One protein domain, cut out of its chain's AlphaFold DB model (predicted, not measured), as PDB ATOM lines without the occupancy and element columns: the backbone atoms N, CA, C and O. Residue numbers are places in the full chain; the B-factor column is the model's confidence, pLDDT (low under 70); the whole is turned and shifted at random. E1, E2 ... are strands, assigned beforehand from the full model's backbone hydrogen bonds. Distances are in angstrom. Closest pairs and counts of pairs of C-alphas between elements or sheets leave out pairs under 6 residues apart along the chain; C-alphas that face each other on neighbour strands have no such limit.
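This is residues 460 to 534 of the 714 residues of the protein "OmpA-like domain-containing protein" of Bryobacterales bacterium F-183 (UniProt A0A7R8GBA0). A strongly twisted antiparallel sheet, E4 E3 E2 E1 E5 E6, curls like part of a barrel, its long strands E1 and E5 side by side. The printed part has 75 residues and six strands, E1 to E6 along the chain, with no named helix. All strand, with under half of the residues in named elements, it is compact: radius of gyration of the C-alphas 11.8 A, spans 36 by 28 by 19 A.

Find C-alpha 518 at (173.875, 170.393, 219.033); E5, residues 518 to 526, runs 25.4 A from there. E1 is 461 to 467, E2 486 to 491, E3 499 to 503, E4 508 to 510, and E6 531 to 533, ending at (165.438, 185.790, 218.006).

Between E1 and E5, find N 465 and O 520, 2.8 A apart. E1 to E4 make a meander, each the antiparallel neighbour of the one before; between E1 and E2, find N 489 and O 464, 2.8 A apart.

The printed part has no cut; residues 468 to 485 are a long link.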
ATOM      1  N   THR A 460     171.571 193.556 220.019       96.56
ATOM      2  CA  THR A 460     171.043 192.283 220.517       96.56
ATOM      3  C   THR A 460     171.747 191.803 221.779       96.56
ATOM      4  O   THR A 460     172.776 192.333 222.186       96.56
ATOM      5  N   TRP A 461     171.206 190.750 222.383       96.50
ATOM      6  CA  TRP A 461     171.820 190.036 223.497       96.50
ATOM      7  C   TRP A 461     172.085 188.583 223.132       96.50
ATOM      8  O   TRP A 461     171.323 187.970 222.387       96.50
ATOM      9  N   GLY A 462     173.181 188.038 223.648       94.44
ATOM     10  CA  GLY A 462     173.649 186.710 223.289       94.44
ATOM     11  C   GLY A 462     173.014 185.594 224.103       94.44
ATOM     12  O   GLY A 462     173.040 185.630 225.332       94.44
ATOM     13  N   GLY A 463     172.561 184.547 223.423       94.69
ATOM     14  CA  GLY A 463     172.171 183.284 224.043       94.69
ATOM     15  C   GLY A 463     172.402 182.105 223.104       94.69
ATOM     16  O   GLY A 463     172.895 182.267 221.988       94.69
ATOM     17  N   TYR A 464     172.032 180.915 223.557       94.81
ATOM     18  CA  TYR A 464     172.124 179.679 222.792       94.81
ATOM     19  C   TYR A 464     170.755 179.038 222.606       94.81
ATOM     20  O   TYR A 464     169.850 179.167 223.431       94.81
ATOM     21  N   ARG A 465     170.639 178.281 221.521       93.44
ATOM     22  CA  ARG A 465     169.661 177.215 221.353       93.44
ATOM     23  C   ARG A 465     170.406 175.887 221.408       93.44
ATOM     24  O   ARG A 465     171.339 175.693 220.630       93.44
ATOM     25  N   VAL A 466     169.972 174.985 222.277       94.88
ATOM     26  CA  VAL A 466     170.572 173.655 222.454       94.88
ATOM     27  C   VAL A 466     169.552 172.558 222.188       94.88
ATOM     28  O   VAL A 466     168.385 172.716 222.541       94.88
ATOM     29  N   ASP A 467     169.990 171.465 221.570       94.56
ATOM     30  CA  ASP A 467     169.234 170.216 221.451       94.56
ATOM     31  C   ASP A 467     169.666 169.265 222.570       94.56
ATOM     32  O   ASP A 467     170.802 168.790 222.566       94.56
ATOM     33  N   LEU A 468     168.770 168.999 223.521       95.56
ATOM     34  CA  LEU A 468     169.022 168.155 224.695       95.56
ATOM     35  C   LEU A 468     168.365 166.772 224.576       95.56
ATOM     36  O   LEU A 468     168.194 166.066 225.571       95.56
ATOM     37  N   SER A 469     168.000 166.359 223.358       93.88
ATOM     38  CA  SER A 469     167.454 165.021 223.107       93.88
ATOM     39  C   SER A 469     168.343 163.879 223.647       93.88
ATOM     40  O   SER A 469     167.780 162.923 224.185       93.88
ATOM     41  N   PRO A 470     169.697 163.943 223.594       92.75
ATOM     42  CA  PRO A 470     170.560 162.915 224.194       92.75
ATOM     43  C   PRO A 470     170.415 162.786 225.712       92.75
ATOM     44  O   PRO A 470     170.526 161.683 226.239       92.75
ATOM     45  N   ALA A 471     170.102 163.884 226.402       91.50
ATOM     46  CA  ALA A 471     169.818 163.903 227.835       91.50
ATOM     47  C   ALA A 471     168.389 163.433 228.180       91.50
ATOM     48  O   ALA A 471     167.949 163.544 229.324       91.50
ATOM     49  N   GLY A 472     167.627 162.933 227.200       92.56
ATOM     50  CA  GLY A 472     166.246 162.489 227.386       92.56
ATOM     51  C   GLY A 472     165.231 163.631 227.491       92.56
ATOM     52  O   GLY A 472     164.066 163.383 227.810       92.56
ATOM     53  N   VAL A 473     165.632 164.876 227.206       93.12
ATOM     54  CA  VAL A 473     164.709 166.014 227.174       93.12
ATOM     55  C   VAL A 473     163.791 165.869 225.964       93.12
ATOM     56  O   VAL A 473     164.235 165.801 224.821       93.12
ATOM     57  N   THR A 474     162.483 165.838 226.212       93.44
ATOM     58  CA  THR A 474     161.452 165.704 225.174       93.44
ATOM     59  C   THR A 474     160.448 166.854 225.247       93.44
ATOM     60  O   THR A 474     160.421 167.629 226.211       93.44
ATOM     61  N   GLY A 475     159.649 167.013 224.190       93.56
ATOM     62  CA  GLY A 475     158.626 168.051 224.092       93.56
ATOM     63  C   GLY A 475     159.182 169.477 224.023       93.56
ATOM     64  O   GLY A 475     160.396 169.715 224.026       93.56
ATOM     65  N   THR A 476     158.268 170.440 223.943       93.69
ATOM     66  CA  THR A 476     158.550 171.883 223.948       93.69
ATOM     67  C   THR A 476     158.236 172.481 225.315       93.69
ATOM     68  O   THR A 476     157.397 171.957 226.044       93.69
ATOM     69  N   VAL A 477     158.853 173.615 225.639       92.31
ATOM     70  CA  VAL A 477     158.482 174.438 226.802       92.31
ATOM     71  C   VAL A 477     157.796 175.710 226.327       92.31
ATOM     72  O   VAL A 477     158.080 176.189 225.227       92.31
ATOM     73  N   THR A 478     156.892 176.258 227.140       89.31
ATOM     74  CA  THR A 478     156.262 177.556 226.865       89.31
ATOM     75  C   THR A 478     157.343 178.598 226.606       89.31
ATOM     76  O   THR A 478     158.330 178.644 227.336       89.31
ATOM     77  N   ASP A 479     157.170 179.390 225.544       88.62
ATOM     78  CA  ASP A 479     158.111 180.430 225.108       88.62
ATOM     79  C   ASP A 479     159.511 179.945 224.675       88.62
ATOM     80  O   ASP A 479     160.334 180.734 224.209       88.62
ATOM     81  N   GLY A 480     159.775 178.641 224.750       90.25
ATOM     82  CA  GLY A 480     161.006 178.028 224.272       90.25
ATOM     83  C   GLY A 480     161.097 177.935 222.746       90.25
ATOM     84  O   GLY A 480     160.180 178.334 222.020       90.25
ATOM     85  N   PRO A 481     162.195 177.350 222.238       92.12
ATOM     86  CA  PRO A 481     162.285 176.958 220.841       92.12
ATOM     87  C   PRO A 481     161.127 176.015 220.454       92.12
ATOM     88  O   PRO A 481     160.715 175.182 221.265       92.12
ATOM     89  N   PRO A 482     160.628 176.080 219.208       90.56
ATOM     90  CA  PRO A 482     159.434 175.342 218.782       90.56
ATOM     91  C   PRO A 482     159.668 173.838 218.557       90.56
ATOM     92  O   PRO A 482     158.733 173.114 218.218       90.56
ATOM     93  N   TRP A 483     160.903 173.355 218.700       91.75
ATOM     94  CA  TRP A 483     161.279 171.975 218.400       91.75
ATOM     95  C   TRP A 483     161.362 171.131 219.674       91.75
ATOM     96  O   TRP A 483     161.918 171.557 220.687       91.75
ATOM     97  N   SER A 484     160.823 169.911 219.617       94.06
ATOM     98  CA  SER A 484     160.895 168.957 220.730       94.06
ATOM     99  C   SER A 484     162.347 168.689 221.128       94.06
ATOM    100  O   SER A 484     163.171 168.433 220.259       94.06
ATOM    101  N   GLY A 485     162.644 168.726 222.427       94.00
ATOM    102  CA  GLY A 485     163.995 168.522 222.968       94.00
ATOM    103  C   GLY A 485     164.888 169.767 222.948       94.00
ATOM    104  O   GLY A 485     165.916 169.787 223.621       94.00
ATOM    105  N   TYR A 486     164.482 170.839 222.258       95.00
ATOM    106  CA  TYR A 486     165.266 172.072 222.186       95.00
ATOM    107  C   TYR A 486     164.952 173.015 223.346       95.00
ATOM    108  O   TYR A 486     163.795 173.145 223.755       95.00
ATOM    109  N   ARG A 487     165.975 173.708 223.855       95.88
ATOM    110  CA  ARG A 487     165.862 174.702 224.937       95.88
ATOM    111  C   ARG A 487     166.696 175.950 224.643       95.88
ATOM    112  O   ARG A 487     167.682 175.890 223.905       95.88
ATOM    113  N   TRP A 488     166.282 177.084 225.211       96.19
ATOM    114  CA  TRP A 488     167.149 178.259 225.314       96.19
ATOM    115  C   TRP A 488     168.218 177.993 226.366       96.19
ATOM    116  O   TRP A 488     167.914 177.381 227.391       96.19
ATOM    117  N   ALA A 489     169.442 178.444 226.119       95.81
ATOM    118  CA  ALA A 489     170.562 178.238 227.020       95.81
ATOM    119  C   ALA A 489     171.441 179.482 227.181       95.81
ATOM    120  O   ALA A 489     171.668 180.230 226.230       95.81
ATOM    121  N   LYS A 490     171.943 179.694 228.396       95.44
ATOM    122  CA  LYS A 490     172.932 180.720 228.731       95.44
ATOM    123  C   LYS A 490     174.338 180.272 228.322       95.44
ATOM    124  O   LYS A 490     174.611 179.069 228.325       95.44
ATOM    125  N   PRO A 491     175.238 181.217 227.993       94.50
ATOM    126  CA  PRO A 491     176.654 180.900 227.842       94.50
ATOM    127  C   PRO A 491     177.210 180.292 229.131       94.50
ATOM    128  O   PRO A 491     176.831 180.699 230.231       94.50
ATOM    129  N   SER A 492     178.125 179.337 228.999       92.94
ATOM    130  CA  SER A 492     178.866 178.805 230.137       92.94
ATOM    131  C   SER A 492     179.785 179.875 230.726       92.94
ATOM    132  O   SER A 492     180.468 180.606 230.008       92.94
ATOM    133  N   ALA A 493     179.825 179.957 232.057       89.25
ATOM    134  CA  ALA A 493     180.742 180.848 232.763       89.25
ATOM    135  C   ALA A 493     182.215 180.422 232.606       89.25
ATOM    136  O   ALA A 493     183.108 181.255 232.742       89.25
ATOM    137  N   ALA A 494     182.470 179.136 232.334       90.19
ATOM    138  CA  ALA A 494     183.816 178.603 232.126       90.19
ATOM    139  C   ALA A 494     184.310 178.812 230.686       90.19
ATOM    140  O   ALA A 494     185.496 179.056 230.473       90.19
ATOM    141  N   ASP A 495     183.403 178.724 229.713       91.69
ATOM    142  CA  ASP A 495     183.677 178.974 228.301       91.69
ATOM    143  C   ASP A 495     182.442 179.598 227.635       91.69
ATOM    144  O   ASP A 495     181.482 178.889 227.331       91.69
ATOM    145  N   PRO A 496     182.441 180.909 227.352       92.19
ATOM    146  CA  PRO A 496     181.275 181.554 226.766       92.19
ATOM    147  C   PRO A 496     180.949 181.032 225.358       92.19
ATOM    148  O   PRO A 496     179.840 181.288 224.885       92.19
ATOM    149  N   MET A 497     181.855 180.304 224.685       92.62
ATOM    150  CA  MET A 497     181.615 179.695 223.366       92.62
ATOM    151  C   MET A 497     180.701 178.463 223.385       92.62
ATOM    152  O   MET A 497     180.282 178.037 222.307       92.62
ATOM    153  N   SER A 498     180.378 177.933 224.562       92.38
ATOM    154  CA  SER A 498     179.479 176.793 224.746       92.38
ATOM    155  C   SER A 498     178.312 177.141 225.673       92.38
ATOM    156  O   SER A 498     178.344 178.128 226.421       92.38
ATOM    157  N   ALA A 499     177.242 176.353 225.607       94.56
ATOM    158  CA  ALA A 499     176.093 176.505 226.492       94.56
ATOM    159  C   ALA A 499     176.370 175.912 227.889       94.56
ATOM    160  O   ALA A 499     176.915 174.817 228.007       94.56
ATOM    161  N   GLY A 500     175.977 176.619 228.956       94.69
ATOM    162  CA  GLY A 500     176.210 176.192 230.346       94.69
ATOM    163  C   GLY A 500     174.954 175.819 231.129       94.69
ATOM    164  O   GLY A 500     174.971 174.869 231.906       94.69
ATOM    165  N   GLU A 501     173.857 176.542 230.921       95.94
ATOM    166  CA  GLU A 501     172.578 176.293 231.595       95.94
ATOM    167  C   GLU A 501     171.440 176.415 230.591       95.94
ATOM    168  O   GLU A 501     171.454 177.336 229.779       95.94
ATOM    169  N   TYR A 502     170.438 175.541 230.652       96.06
ATOM    170  CA  TYR A 502     169.240 175.614 229.821       96.06
ATOM    171  C   TYR A 502     167.995 175.948 230.643       96.06
ATOM    172  O   TYR A 502     167.911 175.628 231.823       96.06
ATOM    173  N   TRP A 503     167.011 176.587 230.015       96.25
ATOM    174  CA  TRP A 503     165.722 176.872 230.639       96.25
ATOM    175  C   TRP A 503     164.799 175.660 230.531       96.25
ATOM    176  O   TRP A 503     164.433 175.283 229.420       96.25
ATOM    177  N   ASP A 504     164.386 175.058 231.645       93.44
ATOM    178  CA  ASP A 504     163.522 173.865 231.636       93.44
ATOM    179  C   ASP A 504     162.015 174.175 231.514       93.44
ATOM    180  O   ASP A 504     161.199 173.259 231.404       93.44
ATOM    181  N   GLY A 505     161.650 175.461 231.484       91.56
ATOM    182  CA  GLY A 505     160.271 175.950 231.556       91.56
ATOM    183  C   GLY A 505     159.949 176.663 232.873       91.56
ATOM    184  O   GLY A 505     158.970 177.404 232.933       91.56
ATOM    185  N   SER A 506     160.777 176.473 233.902       93.06
ATOM    186  CA  SER A 506     160.583 177.003 235.254       93.06
ATOM    187  C   SER A 506     161.858 177.541 235.912       93.06
ATOM    188  O   SER A 506     161.780 178.501 236.680       93.06
ATOM    189  N   ALA A 507     163.017 176.954 235.612       94.94
ATOM    190  CA  ALA A 507     164.313 177.320 236.164       94.94
ATOM    191  C   ALA A 507     165.447 177.106 235.146       94.94
ATOM    192  O   ALA A 507     165.304 176.398 234.146       94.94
ATOM    193  N   TRP A 508     166.596 177.728 235.423       96.06
ATOM    194  CA  TRP A 508     167.848 177.456 234.720       96.06
ATOM    195  C   TRP A 508     168.515 176.214 235.319       96.06
ATOM    196  O   TRP A 508     168.719 176.139 236.531       96.06
ATOM    197  N   VAL A 509     168.835 175.243 234.468       95.50
ATOM    198  CA  VAL A 509     169.400 173.942 234.839       95.50
ATOM    199  C   VAL A 509     170.746 173.762 234.147       95.50
ATOM    200  O   VAL A 509     170.862 173.998 232.947       95.50
ATOM    201  N   VAL A 510     171.761 173.327 234.895       95.44
ATOM    202  CA  VAL A 510     173.114 173.084 234.370       95.44
ATOM    203  C   VAL A 510     173.092 172.011 233.279       95.44
ATOM    204  O   VAL A 510     172.469 170.961 233.437       95.44
ATOM    205  N   ILE A 511     173.795 172.277 232.180       94.62
ATOM    206  CA  ILE A 511     174.053 171.319 231.102       94.62
ATOM    207  C   ILE A 511     175.288 170.496 231.484       94.62
ATOM    208  O   ILE A 511     176.355 171.068 231.720       94.62
ATOM    209  N   ASN A 512     175.176 169.165 231.530       90.06
ATOM    210  CA  ASN A 512     176.340 168.313 231.771       90.06
ATOM    211  C   ASN A 512     177.071 167.991 230.457       90.06
ATOM    212  O   ASN A 512     176.466 167.988 229.379       90.06
ATOM    213  N   PRO A 513     178.377 167.677 230.511       84.25
ATOM    214  CA  PRO A 513     179.117 167.240 229.333       84.25
ATOM    215  C   PRO A 513     178.461 166.027 228.654       84.25
ATOM    216  O   PRO A 513     178.293 164.981 229.277       84.25
ATOM    217  N   GLY A 514     178.135 166.157 227.365       83.50
ATOM    218  CA  GLY A 514     177.505 165.098 226.563       83.50
ATOM    219  C   GLY A 514     175.973 165.140 226.507       83.50
ATOM    220  O   GLY A 514     175.391 164.386 225.731       83.50
ATOM    221  N   ASP A 515     175.326 166.040 227.253       89.75
ATOM    222  CA  ASP A 515     173.862 166.186 227.256       89.75
ATOM    223  C   ASP A 515     173.314 166.809 225.957       89.75
ATOM    224  O   ASP A 515     172.124 166.693 225.654       89.75
ATOM    225  N   THR A 516     174.172 167.470 225.173       87.94
ATOM    226  CA  THR A 516     173.792 168.225 223.974       87.94
ATOM    227  C   THR A 516     174.092 167.464 222.680       87.94
ATOM    228  O   THR A 516     175.213 167.025 222.432       87.94
ATOM    229  N   ALA A 517     173.091 167.347 221.800       81.31
ATOM    230  CA  ALA A 517     173.272 166.869 220.423       81.31
ATOM    231  C   ALA A 517     173.807 167.974 219.505       81.31
ATOM    232  O   ALA A 517     174.565 167.714 218.572       81.31
ATOM    233  N   SER A 518     173.384 169.217 219.743       87.81
ATOM    234  CA  SER A 518     173.875 170.393 219.033       87.81
ATOM    235  C   SER A 518     173.638 171.661 219.848       87.81
ATOM    236  O   SER A 518     172.723 171.724 220.670       87.81
ATOM    237  N   GLU A 519     174.447 172.682 219.590       91.25
ATOM    238  CA  GLU A 519     174.283 174.024 220.143       91.25
ATOM    239  C   GLU A 519     174.483 175.077 219.046       91.25
ATOM    240  O   GLU A 519     175.220 174.876 218.076       91.25
ATOM    241  N   SER A 520     173.762 176.191 219.134       90.56
ATOM    242  CA  SER A 520     173.864 177.307 218.191       90.56
ATOM    243  C   SER A 520     173.657 178.623 218.922       90.56
ATOM    244  O   SER A 520     172.634 178.814 219.578       90.56
ATOM    245  N   SER A 521     174.630 179.520 218.812       93.25
ATOM    246  CA  SER A 521     174.554 180.877 219.344       93.25
ATOM    247  C   SER A 521     173.620 181.741 218.497       93.25
ATOM    248  O   SER A 521     173.561 181.618 217.272       93.25
ATOM    249  N   LEU A 522     172.883 182.628 219.157       92.50
ATOM    250  CA  LEU A 522     171.883 183.501 218.548       92.50
ATOM    251  C   LEU A 522     171.915 184.879 219.217       92.50
ATOM    252  O   LEU A 522     172.220 184.995 220.409       92.50
ATOM    253  N   GLY A 523     171.566 185.909 218.449       94.56
ATOM    254  CA  GLY A 523     171.235 187.228 218.973       94.56
ATOM    255  C   GLY A 523     169.737 187.324 219.253       94.56
ATOM    256  O   GLY A 523     168.917 186.911 218.432       94.56
ATOM    257  N   PHE A 524     169.367 187.888 220.397       95.19
ATOM    258  CA  PHE A 524     167.990 188.216 220.758       95.19
ATOM    259  C   PHE A 524     167.797 189.727 220.671       95.19
ATOM    260  O   PHE A 524     168.599 190.472 221.221       95.19
ATOM    261  N   ARG A 525     166.750 190.191 219.988       94.38
ATOM    262  CA  ARG A 525     166.363 191.608 219.921       94.38
ATOM    263  C   ARG A 525     165.159 191.862 220.819       94.38
ATOM    264  O   ARG A 525     164.360 190.956 221.041       94.38
ATOM    265  N   PHE A 526     164.994 193.095 221.279       93.38
ATOM    266  CA  PHE A 526     163.786 193.504 221.989       93.38
ATOM    267  C   PHE A 526     162.730 193.972 220.980       93.38
ATOM    268  O   PHE A 526     162.999 194.873 220.191       93.38
ATOM    269  N   ASP A 527     161.541 193.367 220.981       90.06
ATOM    270  CA  ASP A 527     160.448 193.704 220.049       90.06
ATOM    271  C   ASP A 527     159.489 194.793 220.575       90.06
ATOM    272  O   ASP A 527     158.463 195.078 219.959       90.06
ATOM    273  N   GLY A 528     159.819 195.398 221.720       89.81
ATOM    274  CA  GLY A 528     158.970 196.341 222.449       89.81
ATOM    275  C   GLY A 528     158.276 195.720 223.663       89.81
ATOM    276  O   GLY A 528     157.877 196.451 224.566       89.81
ATOM    277  N   THR A 529     158.166 194.388 223.718       91.75
ATOM    278  CA  THR A 529     157.567 193.656 224.847       91.75
ATOM    279  C   THR A 529     158.455 192.514 225.336       91.75
ATOM    280  O   THR A 529     158.606 192.324 226.540       91.75
ATOM    281  N   ASN A 530     159.050 191.754 224.419       93.50
ATOM    282  CA  ASN A 530     159.800 190.536 224.691       93.50
ATOM    283  C   ASN A 530     161.159 190.552 223.985       93.50
ATOM    284  O   ASN A 530     161.379 191.267 223.006       93.50
ATOM    285  N   TYR A 531     162.060 189.694 224.456       95.00
ATOM    286  CA  TYR A 531     163.307 189.398 223.763       95.00
ATOM    287  C   TYR A 531     163.114 188.174 222.872       95.00
ATOM    288  O   TYR A 531     162.832 187.083 223.363       95.00
ATOM    289  N   VAL A 532     163.255 188.352 221.565       93.81
ATOM    290  CA  VAL A 532     162.972 187.333 220.543       93.81
ATOM    291  C   VAL A 532     164.178 187.149 219.621       93.81
ATOM    292  O   VAL A 532     164.990 188.070 219.508       93.81
ATOM    293  N   PRO A 533     164.337 185.999 218.944       92.81
ATOM    294  CA  PRO A 533     165.438 185.790 218.006       92.81
ATOM    295  C   PRO A 533     165.527 186.895 216.940       92.81
ATOM    296  O   PRO A 533     164.536 187.237 216.287       92.81
ATOM    297  N   ALA A 534     166.726 187.442 216.741       90.81
ATOM    298  CA  ALA A 534     166.966 188.601 215.881       90.81
ATOM    299  C   ALA A 534     166.605 188.360 214.409       90.81
ATOM    300  O   ALA A 534     166.111 189.278 213.761       90.81
TER     301      ALA A 534